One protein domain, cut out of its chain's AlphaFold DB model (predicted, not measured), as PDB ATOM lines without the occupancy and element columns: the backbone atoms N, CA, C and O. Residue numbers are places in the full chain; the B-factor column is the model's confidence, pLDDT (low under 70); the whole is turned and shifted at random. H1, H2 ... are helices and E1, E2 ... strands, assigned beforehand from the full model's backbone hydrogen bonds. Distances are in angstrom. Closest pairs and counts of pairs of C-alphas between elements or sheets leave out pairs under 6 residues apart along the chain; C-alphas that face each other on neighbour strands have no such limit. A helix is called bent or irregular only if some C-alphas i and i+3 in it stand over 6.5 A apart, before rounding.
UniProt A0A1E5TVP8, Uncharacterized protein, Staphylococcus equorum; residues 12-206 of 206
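What this domain is: This is residues 12 to 206 of the 206 residues of an uncharacterized protein of Staphylococcus equorum (UniProt A0A1E5TVP8). One strongly twisted sheet of eight strands curls round helix H2, with the short H1 on the same face, and the long helix H5 packs on H2 on the side away from the sheet. At one edge of the sheet the hairpin of E7 and E8 bends. The printed part has 195 residues, with five named helices and eight named strands, along the chain E1 E2 H1 E3 E4 E5 H2 H3 E6 H4 E7 E8 H5; the class is mixed, helices and strands. The sheet is mixed, in the order E2 E1 E3 E4 E5 E6 E8 E7, with E5 and E6 parallel and the other neighbours antiparallel. The whole is compact, with a radius of gyration of the C-alphas of 17.0 A and spans of 48 by 43 by 32 A.

How they stand to each other: The sheet runs from edge strand E2, residues 22 to 24, through E1, residues 12 to 16, E3, residues 35 to 40, E4, residues 49 to 55, E5, residues 74 to 84, E6, residues 115 to 121, and E8, residues 166 to 176, to edge strand E7, residues 155 to 163. Within hydrogen-bond range are N 23 and O 15 of the hairpin E1 and E2, 2.9 A, and N 14 and O 37 of E1 and E3, 3.0 A. E3, E4 and E5 form a meander, each strand the antiparallel neighbour of the one before, with N 36 and O 51 at 2.9 A and N 50 and O 83 at 2.9 A. E5 and E6 are parallel at 34 degrees, with N 77 and O 117 at 2.8 A. Within hydrogen-bond range are also N 118 and O 174 of the antiparallel neighbours E6 and E8, 2.8 A, and N 156 and O 173 of the hairpin E7 and E8, 2.9 A. E7 bends by 64 degrees at residue 159, E8 by 51 degrees at residue 171. H1, residues 27 to 33, and H2, residues 93 to 106, are on the same face of the sheet, which gives two layers, helices on one face of a sheet. H2 touches H1 with residues 100 to 105 alone, about perpendicular at 88 degrees; the C-alphas of Tyr 27 and Ala 104 are closest, 4.1 A. H5, residues 181 to 204, touches H2 at a shallow tilt of 25 degrees, opposite ways, closest at the C-alphas of Ile 96 and Arg 192, 5.3 A. H5 is only just not on the sheet, with 4 pairs of C-alphas within 10 A. H3, residues 109 to 112, and H4, residues 135 to 138, are each close to H2 but not clearly touching, at 6.9 A between the C-alphas of Met 105 and Ser 111 and 7.8 A between those of Thr 95 and Val 135. E5, H2, H3 and E6 make a strand-helix-strand unit, two parallel neighbour strands with helices between, with a right-handed crossover. Two split strand-helix-strand units, whose two strands run the same way with another strand between them in the sheet, also have right-handed crossovers: E2, H1, E3, with E1 between the strands, and E6, H4, E7, with E8 between the strands. Every O i to N i+4 pair is within hydrogen-bond range in H2 and H5, and 2 of 3 in H1; H3 and H4 are too short for such a pair.

Where its parts are: E1 begins at C-alpha 12, (0.788, 74.968, 22.842). E5 is 29.5 A from first to last C-alpha, E8 29.1 A, E7 22.0 A, E4 20.7 A and E6 20.0 A. H2 measures 19.8 A from C-alpha 93 at (-2.712, 83.793, 13.998). H5 measures 34.9 A and ends at C-alpha 204, (-15.095, 82.639, 22.686). H3 is only just irregular: C-alphas 109 and 112 are 6.54 A apart.

The domain as a whole: The C-alphas farthest apart are those of Glu 62 and Ala 205, 50.5 A. The printed part has no cut. The links E4 to E5, E6 to H4 and H4 to E7 are long. The mean pLDDT of the printed part is 84.2; 26 residues are under 70, among them residues 57 to 64 and 144 to 151.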
ATOM      1  N   ASN A  12      -0.364  75.807  22.538       93.12
ATOM      2  CA  ASN A  12       0.788  74.968  22.842       93.12
ATOM      3  C   ASN A  12       1.681  74.985  21.600       93.12
ATOM      4  O   ASN A  12       1.207  74.677  20.510       93.12
ATOM      5  N   ILE A  13       2.945  75.375  21.748       94.56
ATOM      6  CA  ILE A  13       3.869  75.511  20.617       94.56
ATOM      7  C   ILE A  13       4.987  74.482  20.778       94.56
ATOM      8  O   ILE A  13       5.594  74.379  21.851       94.56
ATOM      9  N   ILE A  14       5.243  73.723  19.716       94.75
ATOM     10  CA  ILE A  14       6.297  72.707  19.650       94.75
ATOM     11  C   ILE A  14       7.294  73.127  18.575       94.75
ATOM     12  O   ILE A  14       6.899  73.418  17.450       94.75
ATOM     13  N   CYS A  15       8.579  73.137  18.915       95.00
ATOM     14  CA  CYS A  15       9.663  73.303  17.955       95.00
ATOM     15  C   CYS A  15      10.149  71.931  17.488       95.00
ATOM     16  O   CYS A  15      10.212  71.001  18.293       95.00
ATOM     17  N   LYS A  16      10.517  71.804  16.213       94.12
ATOM     18  CA  LYS A  16      11.001  70.558  15.608       94.12
ATOM     19  C   LYS A  16      12.247  70.818  14.778       94.12
ATOM     20  O   LYS A  16      12.216  71.709  13.935       94.12
ATOM     21  N   ASN A  17      13.314  70.062  15.020       89.75
ATOM     22  CA  ASN A  17      14.553  70.193  14.256       89.75
ATOM     23  C   ASN A  17      14.567  69.281  13.019       89.75
ATOM     24  O   ASN A  17      13.694  68.432  12.831       89.75
ATOM     25  N   LYS A  18      15.600  69.434  12.184       84.75
ATOM     26  CA  LYS A  18      15.814  68.617  10.975       84.75
ATOM     27  C   LYS A  18      15.969  67.109  11.230       84.75
ATOM     28  O   LYS A  18      15.913  66.331  10.286       84.75
ATOM     29  N   TYR A  19      16.190  66.701  12.481       89.31
ATOM     30  CA  TYR A  19      16.295  65.302  12.906       89.31
ATOM     31  C   TYR A  19      14.983  64.767  13.489       89.31
ATOM     32  O   TYR A  19      14.984  63.713  14.119       89.31
ATOM     33  N   GLU A  20      13.874  65.489  13.298       87.81
ATOM     34  CA  GLU A  20      12.543  65.144  13.807       87.81
ATOM     35  C   GLU A  20      12.411  65.204  15.342       87.81
ATOM     36  O   GLU A  20      11.365  64.849  15.888       87.81
ATOM     37  N   GLU A  21      13.424  65.707  16.055       91.25
ATOM     38  CA  GLU A  21      13.348  65.914  17.500       91.25
ATOM     39  C   GLU A  21      12.407  67.075  17.807       91.25
ATOM     40  O   GLU A  21      12.506  68.151  17.210       91.25
ATOM     41  N   THR A  22      11.515  66.867  18.777       91.88
ATOM     42  CA  THR A  22      10.533  67.866  19.193       91.88
ATOM     43  C   THR A  22      10.805  68.357  20.605       91.88
ATOM     44  O   THR A  22      11.114  67.580  21.504       91.88
ATOM     45  N   ASN A  23      10.668  69.664  20.813       92.75
ATOM     46  CA  ASN A  23      10.836  70.293  22.116       92.75
ATOM     47  C   ASN A  23       9.791  71.385  22.353       92.75
ATOM     48  O   ASN A  23       9.273  72.000  21.422       92.75
ATOM     49  N   ALA A  24       9.497  71.654  23.627       92.25
ATOM     50  CA  ALA A  24       8.625  72.763  23.998       92.25
ATOM     51  C   ALA A  24       9.234  74.099  23.557       92.25
ATOM     52  O   ALA A  24      10.446  74.309  23.684       92.25
ATOM     53  N   PHE A  25       8.382  75.003  23.080       91.00
ATOM     54  CA  PHE A  25       8.795  76.307  22.586       91.00
ATOM     55  C   PHE A  25       9.557  77.141  23.618       91.00
ATOM     56  O   PHE A  25       9.121  77.337  24.754       91.00
ATOM     57  N   THR A  26      10.661  77.705  23.150       88.19
ATOM     58  CA  THR A  26      11.297  78.910  23.677       88.19
ATOM     59  C   THR A  26      11.751  79.736  22.477       88.19
ATOM     60  O   THR A  26      11.922  79.191  21.385       88.19
ATOM     61  N   TYR A  27      11.987  81.032  22.671       87.44
ATOM     62  CA  TYR A  27      12.521  81.894  21.615       87.44
ATOM     63  C   TYR A  27      13.822  81.345  21.009       87.44
ATOM     64  O   TYR A  27      13.909  81.201  19.794       87.44
ATOM     65  N   ASN A  28      14.772  80.899  21.839       85.19
ATOM     66  CA  ASN A  28      16.004  80.274  21.344       85.19
ATOM     67  C   ASN A  28      15.712  79.014  20.513       85.19
ATOM     68  O   ASN A  28      16.194  78.879  19.392       85.19
ATOM     69  N   ARG A  29      14.843  78.125  21.014       87.88
ATOM     70  CA  ARG A  29      14.512  76.875  20.317       87.88
ATOM     71  C   ARG A  29      13.804  77.099  18.990       87.88
ATOM     72  O   ARG A  29      14.002  76.287  18.100       87.88
ATOM     73  N   LEU A  30      12.983  78.143  18.835       88.25
ATOM     74  CA  LEU A  30      12.361  78.442  17.538       88.25
ATOM     75  C   LEU A  30      13.433  78.665  16.467       88.25
ATOM     76  O   LEU A  30      13.312  78.120  15.373       88.25
ATOM     77  N   ILE A  31      14.487  79.413  16.798       87.06
ATOM     78  CA  ILE A  31      15.590  79.690  15.874       87.06
ATOM     79  C   ILE A  31      16.461  78.452  15.650       87.06
ATOM     80  O   ILE A  31      16.791  78.139  14.511       87.06
ATOM     81  N   ASP A  32      16.805  77.728  16.716       84.44
ATOM     82  CA  ASP A  32      17.752  76.610  16.632       84.44
ATOM     83  C   ASP A  32      17.157  75.366  15.954       84.44
ATOM     84  O   ASP A  32      17.873  74.585  15.327       84.44
ATOM     85  N   TYR A  33      15.848  75.149  16.097       87.25
ATOM     86  CA  TYR A  33      15.163  73.985  15.528       87.25
ATOM     87  C   TYR A  33      14.647  74.286  14.119       87.25
ATOM     88  O   TYR A  33      14.462  73.377  13.315       87.25
ATOM     89  N   GLY A  34      14.431  75.555  13.791       84.94
ATOM     90  CA  GLY A  34      14.020  76.004  12.469       84.94
ATOM     91  C   GLY A  34      12.535  75.807  12.173       84.94
ATOM     92  O   GLY A  34      11.941  76.672  11.549       84.94
ATOM     93  N   SER A  35      11.874  74.754  12.663       93.00
ATOM     94  CA  SER A  35      10.414  74.604  12.517       93.00
ATOM     95  C   SER A  35       9.674  74.780  13.839       93.00
ATOM     96  O   SER A  35      10.112  74.282  14.879       93.00
ATOM     97  N   SER A  36       8.508  75.429  13.806       95.50
ATOM     98  CA  SER A  36       7.575  75.468  14.936       95.50
ATOM     99  C   SER A  36       6.127  75.215  14.510       95.50
ATOM    100  O   SER A  36       5.717  75.546  13.395       95.50
ATOM    101  N   TYR A  37       5.359  74.590  15.401       95.31
ATOM    102  CA  TYR A  37       3.979  74.162  15.183       95.31
ATOM    103  C   TYR A  37       3.097  74.649  16.327       95.31
ATOM    104  O   TYR A  37       3.400  74.419  17.501       95.31
ATOM    105  N   TYR A  38       1.997  75.307  15.978       95.88
ATOM    106  CA  TYR A  38       1.076  75.945  16.911       95.88
ATOM    107  C   TYR A  38      -0.188  75.103  17.026       95.88
ATOM    108  O   TYR A  38      -0.952  74.978  16.071       95.88
ATOM    109  N   TYR A  39      -0.435  74.559  18.211       94.38
ATOM    110  CA  TYR A  39      -1.623  73.779  18.537       94.38
ATOM    111  C   TYR A  39      -2.542  74.621  19.405       94.38
ATOM    112  O   TYR A  39      -2.106  75.197  20.403       94.38
ATOM    113  N   LEU A  40      -3.823  74.692  19.057       92.25
ATOM    114  CA  LEU A  40      -4.795  75.372  19.900       92.25
ATOM    115  C   LEU A  40      -5.059  74.529  21.157       92.25
ATOM    116  O   LEU A  40      -5.376  73.340  21.075       92.25
ATOM    117  N   LYS A  41      -4.925  75.135  22.339       89.38
ATOM    118  CA  LYS A  41      -5.189  74.453  23.613       89.38
ATOM    119  C   LYS A  41      -6.620  73.913  23.647       89.38
ATOM    120  O   LYS A  41      -7.543  74.559  23.162       89.38
ATOM    121  N   ASN A  42      -6.794  72.745  24.265       80.56
ATOM    122  CA  ASN A  42      -8.095  72.131  24.563       80.56
ATOM    123  C   ASN A  42      -9.012  71.875  23.348       80.56
ATOM    124  O   ASN A  42     -10.225  71.803  23.524       80.56
ATOM    125  N   THR A  43      -8.474  71.762  22.128       73.94
ATOM    126  CA  THR A  43      -9.297  71.580  20.915       73.94
ATOM    127  C   THR A  43      -8.795  70.457  20.010       73.94
ATOM    128  O   THR A  43      -9.462  69.436  19.896       73.94
ATOM    129  N   SER A  44      -7.644  70.634  19.360       62.56
ATOM    130  CA  SER A  44      -7.193  69.790  18.246       62.56
ATOM    131  C   SER A  44      -5.914  69.016  18.572       62.56
ATOM    132  O   SER A  44      -5.018  69.545  19.228       62.56
ATOM    133  N   PHE A  45      -5.822  67.781  18.064       66.38
ATOM    134  CA  PHE A  45      -4.572  67.009  18.015       66.38
ATOM    135  C   PHE A  45      -3.642  67.473  16.880       66.38
ATOM    136  O   PHE A  45      -2.434  67.259  16.966       66.38
ATOM    137  N   ASP A  46      -4.181  68.157  15.866       87.00
ATOM    138  CA  ASP A  46      -3.426  68.723  14.747       87.00
ATOM    139  C   ASP A  46      -3.068  70.194  14.990       87.00
ATOM    140  O   ASP A  46      -3.832  70.945  15.612       87.00
ATOM    141  N   TYR A  47      -1.911  70.613  14.471       91.69
ATOM    142  CA  TYR A  47      -1.485  72.008  14.525       91.69
ATOM    143  C   TYR A  47      -2.364  72.870  13.615       91.69
ATOM    144  O   TYR A  47      -2.782  72.460  12.534       91.69
ATOM    145  N   ILE A  48      -2.628  74.100  14.044       93.56
ATOM    146  CA  ILE A  48      -3.415  75.073  13.283       93.56
ATOM    147  C   ILE A  48      -2.537  76.030  12.480       93.56
ATOM    148  O   ILE A  48      -3.042  76.752  11.625       93.56
ATOM    149  N   ALA A  49      -1.245  76.094  12.799       93.81
ATOM    150  CA  ALA A  49      -0.303  76.963  12.122       93.81
ATOM    151  C   ALA A  49       1.135  76.454  12.264       93.81
ATOM    152  O   ALA A  49       1.449  75.709  13.199       93.81
ATOM    153  N   THR A  50       2.004  76.849  11.339       94.88
ATOM    154  CA  THR A  50       3.417  76.465  11.328       94.88
ATOM    155  C   THR A  50       4.307  77.595  10.819       94.88
ATOM    156  O   THR A  50       3.911  78.363   9.937       94.88
ATOM    157  N   SER A  51       5.515  77.681  11.375       93.75
ATOM    158  CA  SER A  51       6.585  78.548  10.888       93.75
ATOM    159  C   SER A  51       7.837  77.737  10.567       93.75
ATOM    160  O   SER A  51       8.191  76.849  11.345       93.75
ATOM    161  N   VAL A  52       8.542  78.089   9.491       92.50
ATOM    162  CA  VAL A  52       9.870  77.544   9.162       92.50
ATOM    163  C   VAL A  52      10.841  78.694   8.934       92.50
ATOM    164  O   VAL A  52      10.579  79.565   8.105       92.50
ATOM    165  N   ILE A  53      11.926  78.699   9.704       91.50
ATOM    166  CA  ILE A  53      12.957  79.727   9.785       91.50
ATOM    167  C   ILE A  53      14.321  79.069   9.599       91.50
ATOM    168  O   ILE A  53      14.631  78.089  10.271       91.50
ATOM    169  N   SER A  54      15.160  79.663   8.761       88.25
ATOM    170  CA  SER A  54      16.533  79.209   8.540       88.25
ATOM    171  C   SER A  54      17.523  80.328   8.828       88.25
ATOM    172  O   SER A  54      17.247  81.501   8.576       88.25
ATOM    173  N   ARG A  55      18.693  79.963   9.358       86.50
ATOM    174  CA  ARG A  55      19.852  80.860   9.463       86.50
ATOM    175  C   ARG A  55      20.594  80.830   8.135       86.50
ATOM    176  O   ARG A  55      20.874  79.751   7.621       86.50
ATOM    177  N   CYS A  56      20.876  82.000   7.582       77.94
ATOM    178  CA  CYS A  56      21.501  82.141   6.270       77.94
ATOM    179  C   CYS A  56      22.999  82.451   6.345       77.94
ATOM    180  O   CYS A  56      23.647  82.484   5.303       77.94
ATOM    181  N   ASP A  57      23.558  82.641   7.544       60.72
ATOM    182  CA  ASP A  57      25.003  82.779   7.718       60.72
ATOM    183  C   ASP A  57      25.664  81.416   7.934       60.72
ATOM    184  O   ASP A  57      25.377  80.708   8.902       60.72
ATOM    185  N   GLY A  58      26.566  81.063   7.022       46.69
ATOM    186  CA  GLY A  58      27.407  79.875   7.088       46.69
ATOM    187  C   GLY A  58      28.345  79.806   5.883       46.69
ATOM    188  O   GLY A  58      28.051  80.390   4.841       46.69
ATOM    189  N   GLU A  59      29.454  79.074   6.022       42.84
ATOM    190  CA  GLU A  59      30.480  78.855   4.980       42.84
ATOM    191  C   GLU A  59      29.906  78.302   3.655       42.84
ATOM    192  O   GLU A  59      30.531  78.419   2.608       42.84
ATOM    193  N   GLU A  60      28.691  77.740   3.666       47.81
ATOM    194  CA  GLU A  60      27.997  77.234   2.472       47.81
ATOM    195  C   GLU A  60      27.231  78.312   1.671       47.81
ATOM    196  O   GLU A  60      26.741  78.015   0.586       47.81
ATOM    197  N   ASN A  61      27.121  79.556   2.165       49.66
ATOM    198  CA  ASN A  61      26.378  80.652   1.518       49.66
ATOM    199  C   ASN A  61      27.184  81.967   1.450       49.66
ATOM    200  O   ASN A  61      26.651  83.053   1.694       49.66
ATOM    201  N   GLU A  62      28.465  81.892   1.071       46.22
ATOM    202  CA  GLU A  62      29.317  83.072   0.807       46.22
ATOM    203  C   GLU A  62      28.740  84.024  -0.269       46.22
ATOM    204  O   GLU A  62      29.122  85.191  -0.336       46.22
ATOM    205  N   GLU A  63      27.778  83.571  -1.081       50.47
ATOM    206  CA  GLU A  63      27.141  84.369  -2.140       50.47
ATOM    207  C   GLU A  63      26.093  85.384  -1.637       50.47
ATOM    208  O   GLU A  63      25.537  86.152  -2.428       50.47
ATOM    209  N   PHE A  64      25.800  85.428  -0.334       60.75
ATOM    210  CA  PHE A  64      24.762  86.306   0.208       60.75
ATOM    211  C   PHE A  64      25.323  87.632   0.749       60.75
ATOM    212  O   PHE A  64      25.416  87.849   1.962       60.75
ATOM    213  N   GLU A  65      25.664  88.560  -0.155       73.81
ATOM    214  CA  GLU A  65      25.992  89.944   0.225       73.81
ATOM    215  C   GLU A  65      24.767  90.605   0.888       73.81
ATOM    216  O   GLU A  65      23.647  90.573   0.359       73.81
ATOM    217  N   SER A  66      24.972  91.189   2.075       82.69
ATOM    218  CA  SER A  66      23.921  91.922   2.787       82.69
ATOM    219  C   SER A  66      23.482  93.141   1.980       82.69
ATOM    220  O   SER A  66      24.302  93.958   1.545       82.69
ATOM    221  N   ARG A  67      22.163  93.329   1.855       85.88
ATOM    222  CA  ARG A  67      21.572  94.536   1.235       85.88
ATOM    223  C   ARG A  67      21.790  95.773   2.106       85.88
ATOM    224  O   ARG A  67      21.665  96.906   1.643       85.88
ATOM    225  N   PHE A  68      22.163  95.544   3.359       88.44
ATOM    226  CA  PHE A  68      22.299  96.527   4.416       88.44
ATOM    227  C   PHE A  68      23.736  96.617   4.925       88.44
ATOM    228  O   PHE A  68      23.958  97.046   6.050       88.44
ATOM    229  N   LYS A  69      24.730  96.307   4.079       84.12
ATOM    230  CA  LYS A  69      26.165  96.377   4.427       84.12
ATOM    231  C   LYS A  69      26.629  97.704   5.036       84.12
ATOM    232  O   LYS A  69      27.660  97.756   5.689       84.12
ATOM    233  N   HIS A  70      25.884  98.783   4.799       87.81
ATOM    234  CA  HIS A  70      26.146 100.101   5.368       87.81
ATOM    235  C   HIS A  70      25.836 100.196   6.872       87.81
ATOM    236  O   HIS A  70      26.311 101.131   7.507       87.81
ATOM    237  N   PHE A  71      25.075  99.251   7.436       86.50
ATOM    238  CA  PHE A  71      24.893  99.110   8.882       86.50
ATOM    239  C   PHE A  71      26.074  98.381   9.536       86.50
ATOM    240  O   PHE A  71      26.437  98.712  10.654       86.50
ATOM    241  N   GLY A  72      26.732  97.459   8.827       86.19
ATOM    242  CA  GLY A  72      27.861  96.684   9.343       86.19
ATOM    243  C   GLY A  72      27.598  95.185   9.263       86.19
ATOM    244  O   GLY A  72      26.919  94.722   8.346       86.19
ATOM    245  N   GLU A  73      28.154  94.424  10.205       85.50
ATOM    246  CA  GLU A  73      27.951  92.976  10.272       85.50
ATOM    247  C   GLU A  73      26.506  92.633  10.652       85.50
ATOM    248  O   GLU A  73      25.918  93.187  11.586       85.50
ATOM    249  N   THR A  74      25.930  91.696   9.906       86.56
ATOM    250  CA  THR A  74      24.534  91.287  10.042       86.56
ATOM    251  C   THR A  74      24.453  89.795  10.295       86.56
ATOM    252  O   THR A  74      25.074  89.028   9.559       86.56
ATOM    253  N   GLU A  75      23.602  89.390  11.230       88.81
ATOM    254  CA  GLU A  75      23.092  88.031  11.266       88.81
ATOM    255  C   GLU A  75      21.867  87.903  10.348       88.81
ATOM    256  O   GLU A  75      20.910  88.671  10.472       88.81
ATOM    257  N   LYS A  76      21.882  86.941   9.430       88.62
ATOM    258  CA  LYS A  76      20.887  86.769   8.374       88.62
ATOM    259  C   LYS A  76      19.971  85.586   8.652       88.62
ATOM    260  O   LYS A  76      20.412  84.462   8.902       88.62
ATOM    261  N   PHE A  77      18.675  85.825   8.509       90.25
ATOM    262  CA  PHE A  77      17.626  84.822   8.634       90.25
ATOM    263  C   PHE A  77      16.724  84.816   7.408       90.25
ATOM    264  O   PHE A  77      16.497  85.849   6.785       90.25
ATOM    265  N   CYS A  78      16.137  83.662   7.113       90.06
ATOM    266  CA  CYS A  78      15.059  83.524   6.147       90.06
ATOM    267  C   CYS A  78      13.817  82.972   6.843       90.06
ATOM    268  O   CYS A  78      13.883  81.939   7.507       90.06
ATOM    269  N   ILE A  79      12.679  83.642   6.673       91.56
ATOM    270  CA  ILE A  79      11.365  83.073   6.965       91.56
ATOM    271  C   ILE A  79      10.915  82.330   5.708       91.56
ATOM    272  O   ILE A  79      10.437  82.939   4.750       91.56
ATOM    273  N   GLU A  80      11.080  81.014   5.709       88.12
ATOM    274  CA  GLU A  80      10.737  80.155   4.573       88.12
ATOM    275  C   GLU A  80       9.234  79.897   4.488       88.12
ATOM    276  O   GLU A  80       8.679  79.758   3.398       88.12
ATOM    277  N   LYS A  81       8.567  79.823   5.645       89.06
ATOM    278  CA  LYS A  81       7.154  79.457   5.727       89.06
ATOM    279  C   LYS A  81       6.478  80.121   6.916       89.06
ATOM    280  O   LYS A  81       6.987  80.065   8.035       89.06
ATOM    281  N   LEU A  82       5.297  80.684   6.675       90.50
ATOM    282  CA  LEU A  82       4.307  81.056   7.684       90.50
ATOM    283  C   LEU A  82       2.944  80.634   7.159       90.50
ATOM    284  O   LEU A  82       2.418  81.245   6.235       90.50
ATOM    285  N   GLU A  83       2.369  79.590   7.739       90.50
ATOM    286  CA  GLU A  83       1.101  79.034   7.270       90.50
ATOM    287  C   GLU A  83       0.116  78.870   8.415       90.50
ATOM    288  O   GLU A  83       0.483  78.509   9.532       90.50
ATOM    289  N   VAL A  84      -1.153  79.125   8.116       90.25
ATOM    290  CA  VAL A  84      -2.285  78.945   9.022       90.25
ATOM    291  C   VAL A  84      -3.319  78.114   8.278       90.25
ATOM    292  O   VAL A  84      -3.544  78.333   7.092       90.25
ATOM    293  N   THR A  85      -3.945  77.159   8.956       89.75
ATOM    294  CA  THR A  85      -5.018  76.363   8.355       89.75
ATOM    295  C   THR A  85      -6.222  77.245   8.019       89.75
ATOM    296  O   THR A  85      -6.515  78.215   8.722       89.75
ATOM    297  N   SER A  86      -6.955  76.890   6.963       86.25
ATOM    298  CA  SER A  86      -8.045  77.703   6.398       86.25
ATOM    299  C   SER A  86      -9.089  78.159   7.426       86.25
ATOM    300  O   SER A  86      -9.526  79.307   7.411       86.25
ATOM    301  N   THR A  87      -9.432  77.305   8.394       86.00
ATOM    302  CA  THR A  87     -10.358  77.623   9.499       86.00
ATOM    303  C   THR A  87      -9.906  78.821  10.348       86.00
ATOM    304  O   THR A  87     -10.735  79.512  10.949       86.00
ATOM    305  N   PHE A  88      -8.600  79.081  10.415       87.00
ATOM    306  CA  PHE A  88      -7.987  80.117  11.250       87.00
ATOM    307  C   PHE A  88      -7.382  81.285  10.456       87.00
ATOM    308  O   PHE A  88      -6.857  82.231  11.059       87.00
ATOM    309  N   GLU A  89      -7.511  81.282   9.130       84.81
ATOM    310  CA  GLU A  89      -7.139  82.417   8.284       84.81
ATOM    311  C   GLU A  89      -7.880  83.696   8.697       84.81
ATOM    312  O   GLU A  89      -9.007  83.674   9.198       84.81
ATOM    313  N   ASN A  90      -7.230  84.850   8.516       81.56
ATOM    314  CA  ASN A  90      -7.775  86.174   8.855       81.56
ATOM    315  C   ASN A  90      -8.192  86.359  10.334       81.56
ATOM    316  O   ASN A  90      -8.815  87.361  10.701       81.56
ATOM    317  N   LYS A  91      -7.815  85.438  11.233       86.88
ATOM    318  CA  LYS A  91      -8.070  85.576  12.678       86.88
ATOM    319  C   LYS A  91      -6.931  86.247  13.449       86.88
ATOM    320  O   LYS A  91      -7.151  86.622  14.598       86.88
ATOM    321  N   GLY A  92      -5.785  86.486  12.808       88.69
ATOM    322  CA  GLY A  92      -4.600  87.121  13.405       88.69
ATOM    323  C   GLY A  92      -3.507  86.142  13.845       88.69
ATOM    324  O   GLY A  92      -2.489  86.581  14.367       88.69
ATOM    325  N   VAL A  93      -3.684  84.835  13.611       91.81
ATOM    326  CA  VAL A  93      -2.712  83.793  13.998       91.81
ATOM    327  C   VAL A  93      -1.363  83.998  13.307       91.81
ATOM    328  O   VAL A  93      -0.337  83.977  13.973       91.81
ATOM    329  N   MET A  94      -1.358  84.291  12.002       90.69
ATOM    330  CA  MET A  94      -0.124  84.555  11.255       90.69
ATOM    331  C   MET A  94       0.652  85.757  11.806       90.69
ATOM    332  O   MET A  94       1.871  85.695  11.913       90.69
ATOM    333  N   THR A  95      -0.043  86.821  12.223       92.12
ATOM    334  CA  THR A  95       0.591  87.967  12.887       92.12
ATOM    335  C   THR A  95       1.228  87.562  14.213       92.12
ATOM    336  O   THR A  95       2.352  87.962  14.483       92.12
ATOM    337  N   ILE A  96       0.540  86.751  15.028       94.25
ATOM    338  CA  ILE A  96       1.096  86.260  16.298       94.25
ATOM    339  C   ILE A  96       2.367  85.446  16.037       94.25
ATOM    340  O   ILE A  96       3.381  85.718  16.673       94.25
ATOM    341  N   MET A  97       2.336  84.529  15.062       93.56
ATOM    342  CA  MET A  97       3.519  83.757  14.664       93.56
ATOM    343  C   MET A  97       4.656  84.658  14.185       93.56
ATOM    344  O   MET A  97       5.799  84.455  14.574       93.56
ATOM    345  N   PHE A  98       4.360  85.668  13.362       93.25
ATOM    346  CA  PHE A  98       5.373  86.615  12.905       93.25
ATOM    347  C   PHE A  98       6.018  87.339  14.091       93.25
ATOM    348  O   PHE A  98       7.239  87.416  14.164       93.25
ATOM    349  N   CYS A  99       5.227  87.800  15.065       94.62
ATOM    350  CA  CYS A  99       5.772  88.394  16.283       94.62
ATOM    351  C   CYS A  99       6.608  87.397  17.099       94.62
ATOM    352  O   CYS A  99       7.661  87.781  17.594       94.62
ATOM    353  N   ASP A 100       6.176  86.139  17.235       94.81
ATOM    354  CA  ASP A 100       6.952  85.090  17.912       94.81
ATOM    355  C   ASP A 100       8.321  84.884  17.241       94.81
ATOM    356  O   ASP A 100       9.333  84.792  17.932       94.81
ATOM    357  N   VAL A 101       8.365  84.879  15.904       94.19
ATOM    358  CA  VAL A 101       9.599  84.775  15.109       94.19
ATOM    359  C   VAL A 101      10.490  86.005  15.302       94.19
ATOM    360  O   VAL A 101      11.681  85.857  15.567       94.19
ATOM    361  N   MET A 102       9.932  87.216  15.206       94.56
ATOM    362  CA  MET A 102      10.699  88.452  15.400       94.56
ATOM    363  C   MET A 102      11.278  88.526  16.809       94.56
ATOM    364  O   MET A 102      12.474  88.746  16.966       94.56
ATOM    365  N   LEU A 103      10.472  88.267  17.840       94.69
ATOM    366  CA  LEU A 103      10.951  88.245  19.222       94.69
ATOM    367  C   LEU A 103      12.027  87.172  19.413       94.69
ATOM    368  O   LEU A 103      13.046  87.449  20.035       94.69
ATOM    369  N   ALA A 104      11.870  85.998  18.797       93.38
ATOM    370  CA  ALA A 104      12.877  84.946  18.847       93.38
ATOM    371  C   ALA A 104      14.239  85.365  18.273       93.38
ATOM    372  O   ALA A 104      15.278  85.017  18.837       93.38
ATOM    373  N   MET A 105      14.245  86.124  17.176       92.56
ATOM    374  CA  MET A 105      15.473  86.669  16.593       92.56
ATOM    375  C   MET A 105      16.044  87.800  17.456       92.56
ATOM    376  O   MET A 105      17.231  87.788  17.781       92.56
ATOM    377  N   LEU A 106      15.197  88.752  17.855       92.94
ATOM    378  CA  LEU A 106      15.589  90.013  18.490       92.94
ATOM    379  C   LEU A 106      16.011  89.870  19.957       92.94
ATOM    380  O   LEU A 106      16.774  90.706  20.433       92.94
ATOM    381  N   THR A 107      15.534  88.850  20.677       89.88
ATOM    382  CA  THR A 107      15.857  88.639  22.102       89.88
ATOM    383  C   THR A 107      16.872  87.519  22.340       89.88
ATOM    384  O   THR A 107      17.030  87.073  23.477       89.88
ATOM    385  N   ARG A 108      17.512  86.987  21.292       82.75
ATOM    386  CA  ARG A 108      18.501  85.904  21.440       82.75
ATOM    387  C   ARG A 108      19.806  86.443  22.030       82.75
ATOM    388  O   ARG A 108      20.151  87.595  21.812       82.75
ATOM    389  N   GLU A 109      20.585  85.619  22.716       73.44
ATOM    390  CA  GLU A 109      21.822  86.067  23.385       73.44
ATOM    391  C   GLU A 109      22.831  86.735  22.426       73.44
ATOM    392  O   GLU A 109      23.335  87.821  22.702       73.44
ATOM    393  N   LEU A 110      23.044  86.151  21.240       70.25
ATOM    394  CA  LEU A 110      23.937  86.705  20.208       70.25
ATOM    395  C   LEU A 110      23.346  87.902  19.451       70.25
ATOM    396  O   LEU A 110      24.052  88.586  18.709       70.25
ATOM    397  N   SER A 111      22.056  88.177  19.644       74.69
ATOM    398  CA  SER A 111      21.368  89.254  18.943       74.69
ATOM    399  C   SER A 111      21.892  90.636  19.357       74.69
ATOM    400  O   SER A 111      21.715  91.588  18.607       74.69
ATOM    401  N   HIS A 112      22.528  90.769  20.525       76.31
ATOM    402  CA  HIS A 112      23.049  92.045  21.036       76.31
ATOM    403  C   HIS A 112      24.354  92.500  20.371       76.31
ATOM    404  O   HIS A 112      24.818  93.603  20.641       76.31
ATOM    405  N   GLN A 113      24.963  91.653  19.538       82.88
ATOM    406  CA  GLN A 113      26.264  91.918  18.918       82.88
ATOM    407  C   GLN A 113      26.169  92.227  17.424       82.88
ATOM    408  O   GLN A 113      27.106  92.790  16.870       82.88
ATOM    409  N   HIS A 114      25.049  91.888  16.782       87.12
ATOM    410  CA  HIS A 114      24.887  92.009  15.336       87.12
ATOM    411  C   HIS A 114      23.548  92.654  14.987       87.12
ATOM    412  O   HIS A 114      22.533  92.450  15.668       87.12
ATOM    413  N   HIS A 115      23.530  93.394  13.882       91.75
ATOM    414  CA  HIS A 115      22.274  93.751  13.232       91.75
ATOM    415  C   HIS A 115      21.590  92.475  12.736       91.75
ATOM    416  O   HIS A 115      22.264  91.497  12.426       91.75
ATOM    417  N   ILE A 116      20.263  92.462  12.651       92.38
ATOM    418  CA  ILE A 116      19.537  91.281  12.167       92.38
ATOM    419  C   ILE A 116      18.908  91.590  10.818       92.38
ATOM    420  O   ILE A 116      18.021  92.432  10.730       92.38
ATOM    421  N   GLU A 117      19.342  90.896   9.774       92.12
ATOM    422  CA  GLU A 117      18.720  90.934   8.455       92.12
ATOM    423  C   GLU A 117      17.762  89.751   8.317       92.12
ATOM    424  O   GLU A 117      18.125  88.598   8.539       92.12
ATOM    425  N   VAL A 118      16.523  90.027   7.928       92.19
ATOM    426  CA  VAL A 118      15.513  88.998   7.690       92.19
ATOM    427  C   VAL A 118      15.050  89.078   6.248       92.19
ATOM    428  O   VAL A 118      14.511  90.099   5.816       92.19
ATOM    429  N   LYS A 119      15.213  87.973   5.522       90.38
ATOM    430  CA  LYS A 119      14.545  87.712   4.253       90.38
ATOM    431  C   LYS A 119      13.206  87.028   4.509       90.38
ATOM    432  O   LYS A 119      13.113  86.089   5.298       90.38
ATOM    433  N   PHE A 120      12.174  87.437   3.792       88.06
ATOM    434  CA  PHE A 120      10.915  86.706   3.718       88.06
ATOM    435  C   PHE A 120      10.266  86.914   2.354       88.06
ATOM    436  O   PHE A 120      10.513  87.902   1.658       88.06
ATOM    437  N   ILE A 121       9.450  85.943   1.957       82.31
ATOM    438  CA  ILE A 121       8.746  85.972   0.680       82.31
ATOM    439  C   ILE A 121       7.363  86.559   0.906       82.31
ATOM    440  O   ILE A 121       6.608  86.112   1.763       82.31
ATOM    441  N   ASN A 122       7.010  87.540   0.093       76.50
ATOM    442  CA  ASN A 122       5.661  88.048  -0.008       76.50
ATOM    443  C   ASN A 122       4.735  86.964  -0.591       76.50
ATOM    444  O   ASN A 122       4.687  86.758  -1.804       76.50
ATOM    445  N   THR A 123       3.993  86.271   0.272       65.88
ATOM    446  CA  THR A 123       2.986  85.264  -0.102       65.88
ATOM    447  C   THR A 123       1.667  85.937  -0.492       65.88
ATOM    448  O   THR A 123       0.628  85.768   0.151       65.88
ATOM    449  N   SER A 124       1.712  86.810  -1.500       62.31
ATOM    450  CA  SER A 124       0.544  87.581  -1.926       62.31
ATOM    451  C   SER A 124      -0.411  86.737  -2.769       62.31
ATOM    452  O   SER A 124      -0.453  86.775  -4.006       62.31
ATOM    453  N   ASP A 125      -1.236  85.963  -2.081       58.25
ATOM    454  CA  ASP A 125      -2.118  85.006  -2.740       58.25
ATOM    455  C   ASP A 125      -3.455  85.627  -3.149       58.25
ATOM    456  O   ASP A 125      -4.095  85.151  -4.090       58.25
ATOM    457  N   LEU A 126      -3.813  86.766  -2.552       65.00
ATOM    458  CA  LEU A 126      -5.125  87.387  -2.688       65.00
ATOM    459  C   LEU A 126      -5.049  88.776  -3.332       65.00
ATOM    460  O   LEU A 126      -4.275  89.643  -2.920       65.00
ATOM    461  N   ILE A 127      -5.913  88.990  -4.325       70.38
ATOM    462  CA  ILE A 127      -6.218  90.311  -4.879       70.38
ATOM    463  C   ILE A 127      -7.531  90.771  -4.252       70.38
ATOM    464  O   ILE A 127      -8.540  90.072  -4.346       70.38
ATOM    465  N   LYS A 128      -7.525  91.948  -3.629       69.88
ATOM    466  CA  LYS A 128      -8.711  92.584  -3.056       69.88
ATOM    467  C   LYS A 128      -8.786  94.027  -3.533       69.88
ATOM    468  O   LYS A 128      -7.795  94.747  -3.470       69.88
ATOM    469  N   ASP A 129      -9.949  94.431  -4.041       78.19
ATOM    470  CA  ASP A 129     -10.207  95.794  -4.525       78.19
ATOM    471  C   ASP A 129      -9.157  96.290  -5.543       78.19
ATOM    472  O   ASP A 129      -8.717  97.438  -5.516       78.19
ATOM    473  N   GLY A 130      -8.707  95.392  -6.431       73.25
ATOM    474  CA  GLY A 130      -7.697  95.694  -7.451       73.25
ATOM    475  C   GLY A 130      -6.268  95.857  -6.919       73.25
ATOM    476  O   GLY A 130      -5.398  96.304  -7.660       73.25
ATOM    477  N   LYS A 131      -6.009  95.496  -5.656       73.25
ATOM    478  CA  LYS A 131      -4.682  95.539  -5.034       73.25
ATOM    479  C   LYS A 131      -4.276  94.171  -4.514       73.25
ATOM    480  O   LYS A 131      -5.099  93.386  -4.046       73.25
ATOM    481  N   ILE A 132      -2.980  93.901  -4.579       73.81
ATOM    482  CA  ILE A 132      -2.395  92.742  -3.923       73.81
ATOM    483  C   ILE A 132      -2.406  92.981  -2.411       73.81
ATOM    484  O   ILE A 132      -1.943  94.018  -1.936       73.81
ATOM    485  N   VAL A 133      -2.934  92.021  -1.652       70.81
ATOM    486  CA  VAL A 133      -2.909  92.061  -0.188       70.81
ATOM    487  C   VAL A 133      -1.623  91.402   0.297       70.81
ATOM    488  O   VAL A 133      -1.356  90.251  -0.042       70.81
ATOM    489  N   ASN A 134      -0.847  92.118   1.114       73.06
ATOM    490  CA  ASN A 134       0.320  91.568   1.796       73.06
ATOM    491  C   ASN A 134       0.140  91.647   3.317       73.06
ATOM    492  O   ASN A 134      -0.081  92.717   3.886       73.06
ATOM    493  N   VAL A 135       0.279  90.493   3.966       68.88
ATOM    494  CA  VAL A 135       0.210  90.319   5.420       68.88
ATOM    495  C   VAL A 135       1.266  91.147   6.160       68.88
ATOM    496  O   VAL A 135       0.988  91.668   7.245       68.88
ATOM    497  N   TYR A 136       2.434  91.361   5.545       78.88
ATOM    498  CA  TYR A 136       3.554  92.072   6.156       78.88
ATOM    499  C   TYR A 136       3.311  93.575   6.329       78.88
ATOM    500  O   TYR A 136       3.885  94.183   7.228       78.88
ATOM    501  N   HIS A 137       2.393  94.172   5.559       74.75
ATOM    502  CA  HIS A 137       2.018  95.593   5.691       74.75
ATOM    503  C   HIS A 137       1.459  95.930   7.074       74.75
ATOM    504  O   HIS A 137       1.586  97.050   7.549       74.75
ATOM    505  N   SER A 138       0.862  94.946   7.744       76.88
ATOM    506  CA  SER A 138       0.282  95.138   9.073       76.88
ATOM    507  C   SER A 138       1.260  94.929  10.232       76.88
ATOM    508  O   SER A 138       0.889  95.185  11.376       76.88
ATOM    509  N   VAL A 139       2.472  94.432   9.958       84.31
ATOM    510  CA  VAL A 139       3.426  94.003  10.999       84.31
ATOM    511  C   VAL A 139       4.834  94.562  10.814       84.31
ATOM    512  O   VAL A 139       5.644  94.423  11.722       84.31
ATOM    513  N   ILE A 140       5.137  95.180   9.670       85.06
ATOM    514  CA  ILE A 140       6.430  95.812   9.399       85.06
ATOM    515  C   ILE A 140       6.220  97.319   9.263       85.06
ATOM    516  O   ILE A 140       5.561  97.754   8.312       85.06
ATOM    517  N   PRO A 141       6.777  98.130  10.178       76.31
ATOM    518  CA  PRO A 141       6.702  99.582  10.085       76.31
ATOM    519  C   PRO A 141       7.246 100.092   8.746       76.31
ATOM    520  O   PRO A 141       8.291  99.640   8.281       76.31
ATOM    521  N   ASN A 142       6.547 101.054   8.137       72.06
ATOM    522  CA  ASN A 142       6.932 101.710   6.879       72.06
ATOM    523  C   ASN A 142       7.042 100.779   5.656       72.06
ATOM    524  O   ASN A 142       7.541 101.196   4.610       72.06
ATOM    525  N   TYR A 143       6.586  99.526   5.754       76.75
ATOM    526  CA  TYR A 143       6.493  98.663   4.586       76.75
ATOM    527  C   TYR A 143       5.259  99.037   3.775       76.75
ATOM    528  O   TYR A 143       4.143  98.915   4.263       76.75
ATOM    529  N   GLU A 144       5.439  99.410   2.514       68.88
ATOM    530  CA  GLU A 144       4.355  99.562   1.550       68.88
ATOM    531  C   GLU A 144       4.565  98.602   0.382       68.88
ATOM    532  O   GLU A 144       5.678  98.441  -0.126       68.88
ATOM    533  N   LEU A 145       3.484  97.958  -0.065       68.69
ATOM    534  CA  LEU A 145       3.524  97.169  -1.288       68.69
ATOM    535  C   LEU A 145       3.494  98.132  -2.475       68.69
ATOM    536  O   LEU A 145       2.441  98.650  -2.842       68.69
ATOM    537  N   SER A 146       4.667  98.396  -3.040       64.75
ATOM    538  CA  SER A 146       4.854  99.350  -4.130       64.75
ATOM    539  C   SER A 146       5.837  98.807  -5.163       64.75
ATOM    540  O   SER A 146       6.724  98.019  -4.838       64.75
ATOM    541  N   THR A 147       5.684  99.238  -6.415       65.38
ATOM    542  CA  THR A 147       6.708  99.092  -7.467       65.38
ATOM    543  C   THR A 147       7.855 100.083  -7.286       65.38
ATOM    544  O   THR A 147       8.905  99.955  -7.907       65.38
ATOM    545  N   THR A 148       7.663 101.080  -6.426       63.91
ATOM    546  CA  THR A 148       8.698 102.031  -6.036       63.91
ATOM    547  C   THR A 148       9.353 101.501  -4.770       63.91
ATOM    548  O   THR A 148       8.650 101.100  -3.841       63.91
ATOM    549  N   LYS A 149      10.688 101.477  -4.721       62.06
ATOM    550  CA  LYS A 149      11.392 101.122  -3.483       62.06
ATOM    551  C   LYS A 149      10.909 102.055  -2.360       62.06
ATOM    552  O   LYS A 149      10.851 103.262  -2.602       62.06
ATOM    553  N   PRO A 150      10.526 101.526  -1.185       63.66
ATOM    554  CA  PRO A 150      10.096 102.361  -0.075       63.66
ATOM    555  C   PRO A 150      11.232 103.305   0.321       63.66
ATOM    556  O   PRO A 150      12.403 102.931   0.235       63.66
ATOM    557  N   ASP A 151      10.889 104.506   0.791       67.94
ATOM    558  CA  ASP A 151      11.847 105.457   1.377       67.94
ATOM    559  C   ASP A 151      12.238 105.016   2.799       67.94
ATOM    560  O   ASP A 151      12.069 105.717   3.794       67.94
ATOM    561  N   SER A 152      12.664 103.758   2.910       80.00
ATOM    562  CA  SER A 152      13.053 103.110   4.150       80.00
ATOM    563  C   SER A 152      14.471 102.604   3.991       80.00
ATOM    564  O   SER A 152      14.742 101.703   3.202       80.00
ATOM    565  N   THR A 153      15.379 103.129   4.810       85.12
ATOM    566  CA  THR A 153      16.742 102.593   4.930       85.12
ATOM    567  C   THR A 153      16.754 101.178   5.502       85.12
ATOM    568  O   THR A 153      17.769 100.493   5.416       85.12
ATOM    569  N   ARG A 154      15.623 100.725   6.068       89.62
ATOM    570  CA  ARG A 154      15.501  99.420   6.705       89.62
ATOM    571  C   ARG A 154      14.925  98.329   5.806       89.62
ATOM    572  O   ARG A 154      15.005  97.168   6.178       89.62
ATOM    573  N   ILE A 155      14.358  98.663   4.643       89.56
ATOM    574  CA  ILE A 155      13.672  97.696   3.771       89.56
ATOM    575  C   ILE A 155      14.284  97.714   2.369       89.56
ATOM    576  O   ILE A 155      14.390  98.764   1.744       89.56
ATOM    577  N   SER A 156      14.606  96.537   1.833       88.00
ATOM    578  CA  SER A 156      14.964  96.340   0.428       88.00
ATOM    579  C   SER A 156      13.979  95.373  -0.220       88.00
ATOM    580  O   SER A 156      13.649  94.329   0.345       88.00
ATOM    581  N   LEU A 157      13.489  95.741  -1.404       87.69
ATOM    582  CA  LEU A 157      12.536  94.958  -2.182       87.69
ATOM    583  C   LEU A 157      13.202  94.458  -3.466       87.69
ATOM    584  O   LEU A 157      13.774  95.250  -4.222       87.69
ATOM    585  N   GLU A 158      13.114  93.154  -3.712       86.19
ATOM    586  CA  GLU A 158      13.712  92.482  -4.869       86.19
ATOM    587  C   GLU A 158      12.729  91.475  -5.489       86.19
ATOM    588  O   GLU A 158      11.622  91.246  -4.991       86.19
ATOM    589  N   GLY A 159      13.103  90.907  -6.638       83.75
ATOM    590  CA  GLY A 159      12.289  89.888  -7.301       83.75
ATOM    591  C   GLY A 159      10.944  90.433  -7.783       83.75
ATOM    592  O   GLY A 159       9.894  89.964  -7.352       83.75
ATOM    593  N   GLN A 160      10.958  91.438  -8.665       86.94
ATOM    594  CA  GLN A 160       9.733  91.971  -9.269       86.94
ATOM    595  C   GLN A 160       8.990  90.862 -10.034       86.94
ATOM    596  O   GLN A 160       9.566  90.141 -10.853       86.94
ATOM    597  N   ARG A 161       7.695  90.725  -9.758       85.50
ATOM    598  CA  ARG A 161       6.770  89.764 -10.363       85.50
ATOM    599  C   ARG A 161       5.520  90.479 -10.850       85.50
ATOM    600  O   ARG A 161       5.243  91.614 -10.468       85.50
ATOM    601  N   ASN A 162       4.743  89.778 -11.669       84.75
ATOM    602  CA  ASN A 162       3.429  90.215 -12.113       84.75
ATOM    603  C   ASN A 162       2.382  89.150 -11.767       84.75
ATOM    604  O   ASN A 162       2.601  87.961 -12.010       84.75
ATOM    605  N   LYS A 163       1.242  89.578 -11.224       81.06
ATOM    606  CA  LYS A 163       0.055  88.741 -11.025       81.06
ATOM    607  C   LYS A 163      -1.180  89.526 -11.444       81.06
ATOM    608  O   LYS A 163      -1.454  90.589 -10.899       81.06
ATOM    609  N   SER A 164      -1.923  89.001 -12.419       84.56
ATOM    610  CA  SER A 164      -3.147  89.632 -12.938       84.56
ATOM    611  C   SER A 164      -2.956  91.106 -13.334       84.56
ATOM    612  O   SER A 164      -3.820  91.937 -13.070       84.56
ATOM    613  N   SER A 165      -1.832  91.426 -13.985       83.00
ATOM    614  CA  SER A 165      -1.444  92.787 -14.397       83.00
ATOM    615  C   SER A 165      -1.063  93.739 -13.257       83.00
ATOM    616  O   SER A 165      -0.859  94.923 -13.506       83.00
ATOM    617  N   ILE A 166      -0.922  93.241 -12.026       80.12
ATOM    618  CA  ILE A 166      -0.393  93.999 -10.890       80.12
ATOM    619  C   ILE A 166       1.063  93.581 -10.679       80.12
ATOM    620  O   ILE A 166       1.356  92.399 -10.478       80.12
ATOM    621  N   GLU A 167       1.975  94.548 -10.734       83.94
ATOM    622  CA  GLU A 167       3.389  94.336 -10.430       83.94
ATOM    623  C   GLU A 167       3.662  94.477  -8.931       83.94
ATOM    624  O   GLU A 167       3.105  95.349  -8.265       83.94
ATOM    625  N   PHE A 168       4.531  93.619  -8.400       81.94
ATOM    626  CA  PHE A 168       4.934  93.650  -6.995       81.94
ATOM    627  C   PHE A 168       6.305  93.008  -6.795       81.94
ATOM    628  O   PHE A 168       6.733  92.176  -7.592       81.94
ATOM    629  N   TYR A 169       6.982  93.363  -5.706       84.75
ATOM    630  CA  TYR A 169       8.201  92.683  -5.277       84.75
ATOM    631  C   TYR A 169       7.869  91.468  -4.409       84.75
ATOM    632  O   TYR A 169       7.091  91.562  -3.449       84.75
ATOM    633  N   GLN A 170       8.440  90.325  -4.786       83.81
ATOM    634  CA  GLN A 170       8.240  89.050  -4.110       83.81
ATOM    635  C   GLN A 170       9.196  88.874  -2.929       83.81
ATOM    636  O   GLN A 170       8.778  88.366  -1.894       83.81
ATOM    637  N   ASP A 171      10.456  89.278  -3.069       86.44
ATOM    638  CA  ASP A 171      11.456  89.135  -2.016       86.44
ATOM    639  C   ASP A 171      11.517  90.416  -1.183       86.44
ATOM    640  O   ASP A 171      11.660  91.522  -1.719       86.44
ATOM    641  N   ILE A 172      11.411  90.267   0.136       87.62
ATOM    642  CA  ILE A 172      11.488  91.375   1.083       87.62
ATOM    643  C   ILE A 172      12.645  91.106   2.036       87.62
ATOM    644  O   ILE A 172      12.718  90.051   2.665       87.62
ATOM    645  N   TYR A 173      13.531  92.087   2.143       89.88
ATOM    646  CA  TYR A 173      14.640  92.107   3.082       89.88
ATOM    647  C   TYR A 173      14.401  93.242   4.066       89.88
ATOM    648  O   TYR A 173      14.123  94.369   3.650       89.88
ATOM    649  N   ASN A 174      14.503  92.958   5.358       92.06
ATOM    650  CA  ASN A 174      14.354  93.954   6.410       92.06
ATOM    651  C   ASN A 174      15.526  93.864   7.387       92.06
ATOM    652  O   ASN A 174      15.869  92.766   7.822       92.06
ATOM    653  N   ILE A 175      16.111  95.003   7.742       92.44
ATOM    654  CA  ILE A 175      17.139  95.099   8.778       92.44
ATOM    655  C   ILE A 175      16.521  95.581  10.093       92.44
ATOM    656  O   ILE A 175      15.735  96.535  10.162       92.44
ATOM    657  N   PHE A 176      16.935  94.927  11.167       93.19
ATOM    658  CA  PHE A 176      16.734  95.338  12.545       93.19
ATOM    659  C   PHE A 176      18.082  95.801  13.099       93.19
ATOM    660  O   PHE A 176      18.894  94.963  13.518       93.19
ATOM    661  N   PRO A 177      18.350  97.121  13.051       92.38
ATOM    662  CA  PRO A 177      19.565  97.696  13.598       92.38
ATOM    663  C   PRO A 177      19.706  97.404  15.097       92.38
ATOM    664  O   PRO A 177      18.739  97.071  15.787       92.38
ATOM    665  N   LEU A 178      20.930  97.512  15.610       92.31
ATOM    666  CA  LEU A 178      21.189  97.288  17.036       92.31
ATOM    667  C   LEU A 178      20.626  98.451  17.858       92.31
ATOM    668  O   LEU A 178      20.114  98.260  18.956       92.31
ATOM    669  N   GLU A 179      20.670  99.642  17.275       91.94
ATOM    670  CA  GLU A 179      20.280 100.923  17.846       91.94
ATOM    671  C   GLU A 179      18.783 100.986  18.164       91.94
ATOM    672  O   GLU A 179      18.396 101.609  19.145       91.94
ATOM    673  N   THR A 180      17.943 100.321  17.366       91.88
ATOM    674  CA  THR A 180      16.480 100.301  17.545       91.88
ATOM    675  C   THR A 180      15.991  99.043  18.251       91.88
ATOM    676  O   THR A 180      14.788  98.800  18.317       91.88
ATOM    677  N   ARG A 181      16.899  98.208  18.776       91.69
ATOM    678  CA  ARG A 181      16.552  96.865  19.248       91.69
ATOM    679  C   ARG A 181      15.475  96.865  20.326       91.69
ATOM    680  O   ARG A 181      14.557  96.050  20.266       91.69
ATOM    681  N   GLU A 182      15.602  97.743  21.314       93.25
ATOM    682  CA  GLU A 182      14.639  97.832  22.413       93.25
ATOM    683  C   GLU A 182      13.253  98.244  21.902       93.25
ATOM    684  O   GLU A 182      12.259  97.608  22.253       93.25
ATOM    685  N   GLU A 183      13.199  99.230  21.003       94.25
ATOM    686  CA  GLU A 183      11.964  99.706  20.373       94.25
ATOM    687  C   GLU A 183      11.306  98.614  19.518       94.25
ATOM    688  O   GLU A 183      10.093  98.408  19.587       94.25
ATOM    689  N   ASP A 184      12.100  97.866  18.747       94.25
ATOM    690  CA  ASP A 184      11.613  96.763  17.918       94.25
ATOM    691  C   ASP A 184      11.048  95.621  18.793       94.25
ATOM    692  O   ASP A 184       9.967  95.091  18.514       94.25
ATOM    693  N   ILE A 185      11.734  95.260  19.888       94.94
ATOM    694  CA  ILE A 185      11.247  94.263  20.860       94.94
ATOM    695  C   ILE A 185       9.941  94.735  21.501       94.94
ATOM    696  O   ILE A 185       8.995  93.947  21.620       94.94
ATOM    697  N   GLU A 186       9.866  95.999  21.916       95.94
ATOM    698  CA  GLU A 186       8.660  96.572  22.508       95.94
ATOM    699  C   GLU A 186       7.491  96.545  21.516       95.94
ATOM    700  O   GLU A 186       6.402  96.070  21.857       95.94
ATOM    701  N   TYR A 187       7.725  96.972  20.273       95.50
ATOM    702  CA  TYR A 187       6.729  96.962  19.205       95.50
ATOM    703  C   TYR A 187       6.132  95.565  19.009       95.50
ATOM    704  O   TYR A 187       4.912  95.392  19.108       95.50
ATOM    705  N   TYR A 188       6.972  94.544  18.803       96.06
ATOM    706  CA  TYR A 188       6.478  93.184  18.575       96.06
ATOM    707  C   TYR A 188       5.868  92.555  19.825       96.06
ATOM    708  O   TYR A 188       4.908  91.793  19.708       96.06
ATOM    709  N   THR A 189       6.349  92.896  21.020       95.81
ATOM    710  CA  THR A 189       5.741  92.445  22.281       95.81
ATOM    711  C   THR A 189       4.314  92.977  22.416       95.81
ATOM    712  O   THR A 189       3.390  92.212  22.716       95.81
ATOM    713  N   ASN A 190       4.114  94.267  22.147       95.44
ATOM    714  CA  ASN A 190       2.812  94.925  22.240       95.44
ATOM    715  C   ASN A 190       1.852  94.443  21.146       95.44
ATOM    716  O   ASN A 190       0.713  94.073  21.449       95.44
ATOM    717  N   LEU A 191       2.322  94.361  19.897       94.50
ATOM    718  CA  LEU A 191       1.533  93.846  18.778       94.50
ATOM    719  C   LEU A 191       1.081  92.407  19.046       94.50
ATOM    720  O   LEU A 191      -0.098  92.081  18.905       94.50
ATOM    721  N   ARG A 192       1.990  91.544  19.513       94.75
ATOM    722  CA  ARG A 192       1.672  90.159  19.879       94.75
ATOM    723  C   ARG A 192       0.597  90.083  20.956       94.75
ATOM    724  O   ARG A 192      -0.357  89.315  20.822       94.75
ATOM    725  N   ALA A 193       0.750  90.862  22.024       95.19
ATOM    726  CA  ALA A 193      -0.193  90.914  23.135       95.19
ATOM    727  C   ALA A 193      -1.603  91.313  22.668       95.19
ATOM    728  O   ALA A 193      -2.579  90.623  22.977       95.19
ATOM    729  N   GLU A 194      -1.706  92.376  21.868       94.44
ATOM    730  CA  GLU A 194      -2.965  92.838  21.279       94.44
ATOM    731  C   GLU A 194      -3.615  91.743  20.419       94.44
ATOM    732  O   GLU A 194      -4.803  91.442  20.563       94.44
ATOM    733  N   LYS A 195      -2.834  91.092  19.550       93.69
ATOM    734  CA  LYS A 195      -3.364  90.067  18.644       93.69
ATOM    735  C   LYS A 195      -3.795  88.806  19.374       93.69
ATOM    736  O   LYS A 195      -4.836  88.255  19.017       93.69
ATOM    737  N   ILE A 196      -3.085  88.386  20.421       94.88
ATOM    738  CA  ILE A 196      -3.531  87.273  21.270       94.88
ATOM    739  C   ILE A 196      -4.845  87.618  21.971       94.88
ATOM    740  O   ILE A 196      -5.751  86.785  21.993       94.88
ATOM    741  N   LYS A 197      -4.982  88.834  22.512       94.12
ATOM    742  CA  LYS A 197      -6.234  89.271  23.147       94.12
ATOM    743  C   LYS A 197      -7.405  89.185  22.164       94.12
ATOM    744  O   LYS A 197      -8.389  88.505  22.452       94.12
ATOM    745  N   ASN A 198      -7.255  89.782  20.984       92.62
ATOM    746  CA  ASN A 198      -8.280  89.766  19.939       92.62
ATOM    747  C   ASN A 198      -8.598  88.339  19.462       92.62
ATOM    748  O   ASN A 198      -9.750  88.008  19.184       92.62
ATOM    749  N   PHE A 199      -7.587  87.473  19.355       92.88
ATOM    750  CA  PHE A 199      -7.789  86.085  18.958       92.88
ATOM    751  C   PHE A 199      -8.555  85.292  20.025       92.88
ATOM    752  O   PHE A 199      -9.507  84.595  19.690       92.88
ATOM    753  N   ASN A 200      -8.228  85.466  21.308       92.00
ATOM    754  CA  ASN A 200      -8.969  84.858  22.415       92.00
ATOM    755  C   ASN A 200     -10.439  85.296  22.455       92.00
ATOM    756  O   ASN A 200     -11.312  84.480  22.735       92.00
ATOM    757  N   GLU A 201     -10.735  86.565  22.171       91.12
ATOM    758  CA  GLU A 201     -12.116  87.051  22.059       91.12
ATOM    759  C   GLU A 201     -12.860  86.361  20.909       91.12
ATOM    760  O   GLU A 201     -13.980  85.887  21.096       91.12
ATOM    761  N   LYS A 202     -12.211  86.211  19.748       88.56
ATOM    762  CA  LYS A 202     -12.770  85.475  18.604       88.56
ATOM    763  C   LYS A 202     -12.988  83.992  18.902       88.56
ATOM    764  O   LYS A 202     -13.941  83.429  18.383       88.56
ATOM    765  N   LEU A 203     -12.133  83.364  19.711       86.50
ATOM    766  CA  LEU A 203     -12.286  81.961  20.112       86.50
ATOM    767  C   LEU A 203     -13.497  81.735  21.023       86.50
ATOM    768  O   LEU A 203     -14.090  80.671  20.958       86.50
ATOM    769  N   LYS A 204     -13.882  82.719  21.847       82.06
ATOM    770  CA  LYS A 204     -15.095  82.639  22.686       82.06
ATOM    771  C   LYS A 204     -16.394  82.751  21.886       82.06
ATOM    772  O   LYS A 204     -17.452  82.427  22.410       82.06
ATOM    773  N   ALA A 205     -16.318  83.291  20.673       67.25
ATOM    774  CA  ALA A 205     -17.459  83.474  19.783       67.25
ATOM    775  C   ALA A 205     -17.706  82.262  18.862       67.25
ATOM    776  O   ALA A 205     -18.600  82.323  18.018       67.25
ATOM    777  N   ILE A 206     -16.893  81.209  18.995       60.62
ATOM    778  CA  ILE A 206     -17.008  79.919  18.304       60.62
ATOM    779  C   ILE A 206     -17.587  78.916  19.299       60.62
ATOM    780  O   ILE A 206     -18.484  78.153  18.885       60.62
TER     781      ILE A 206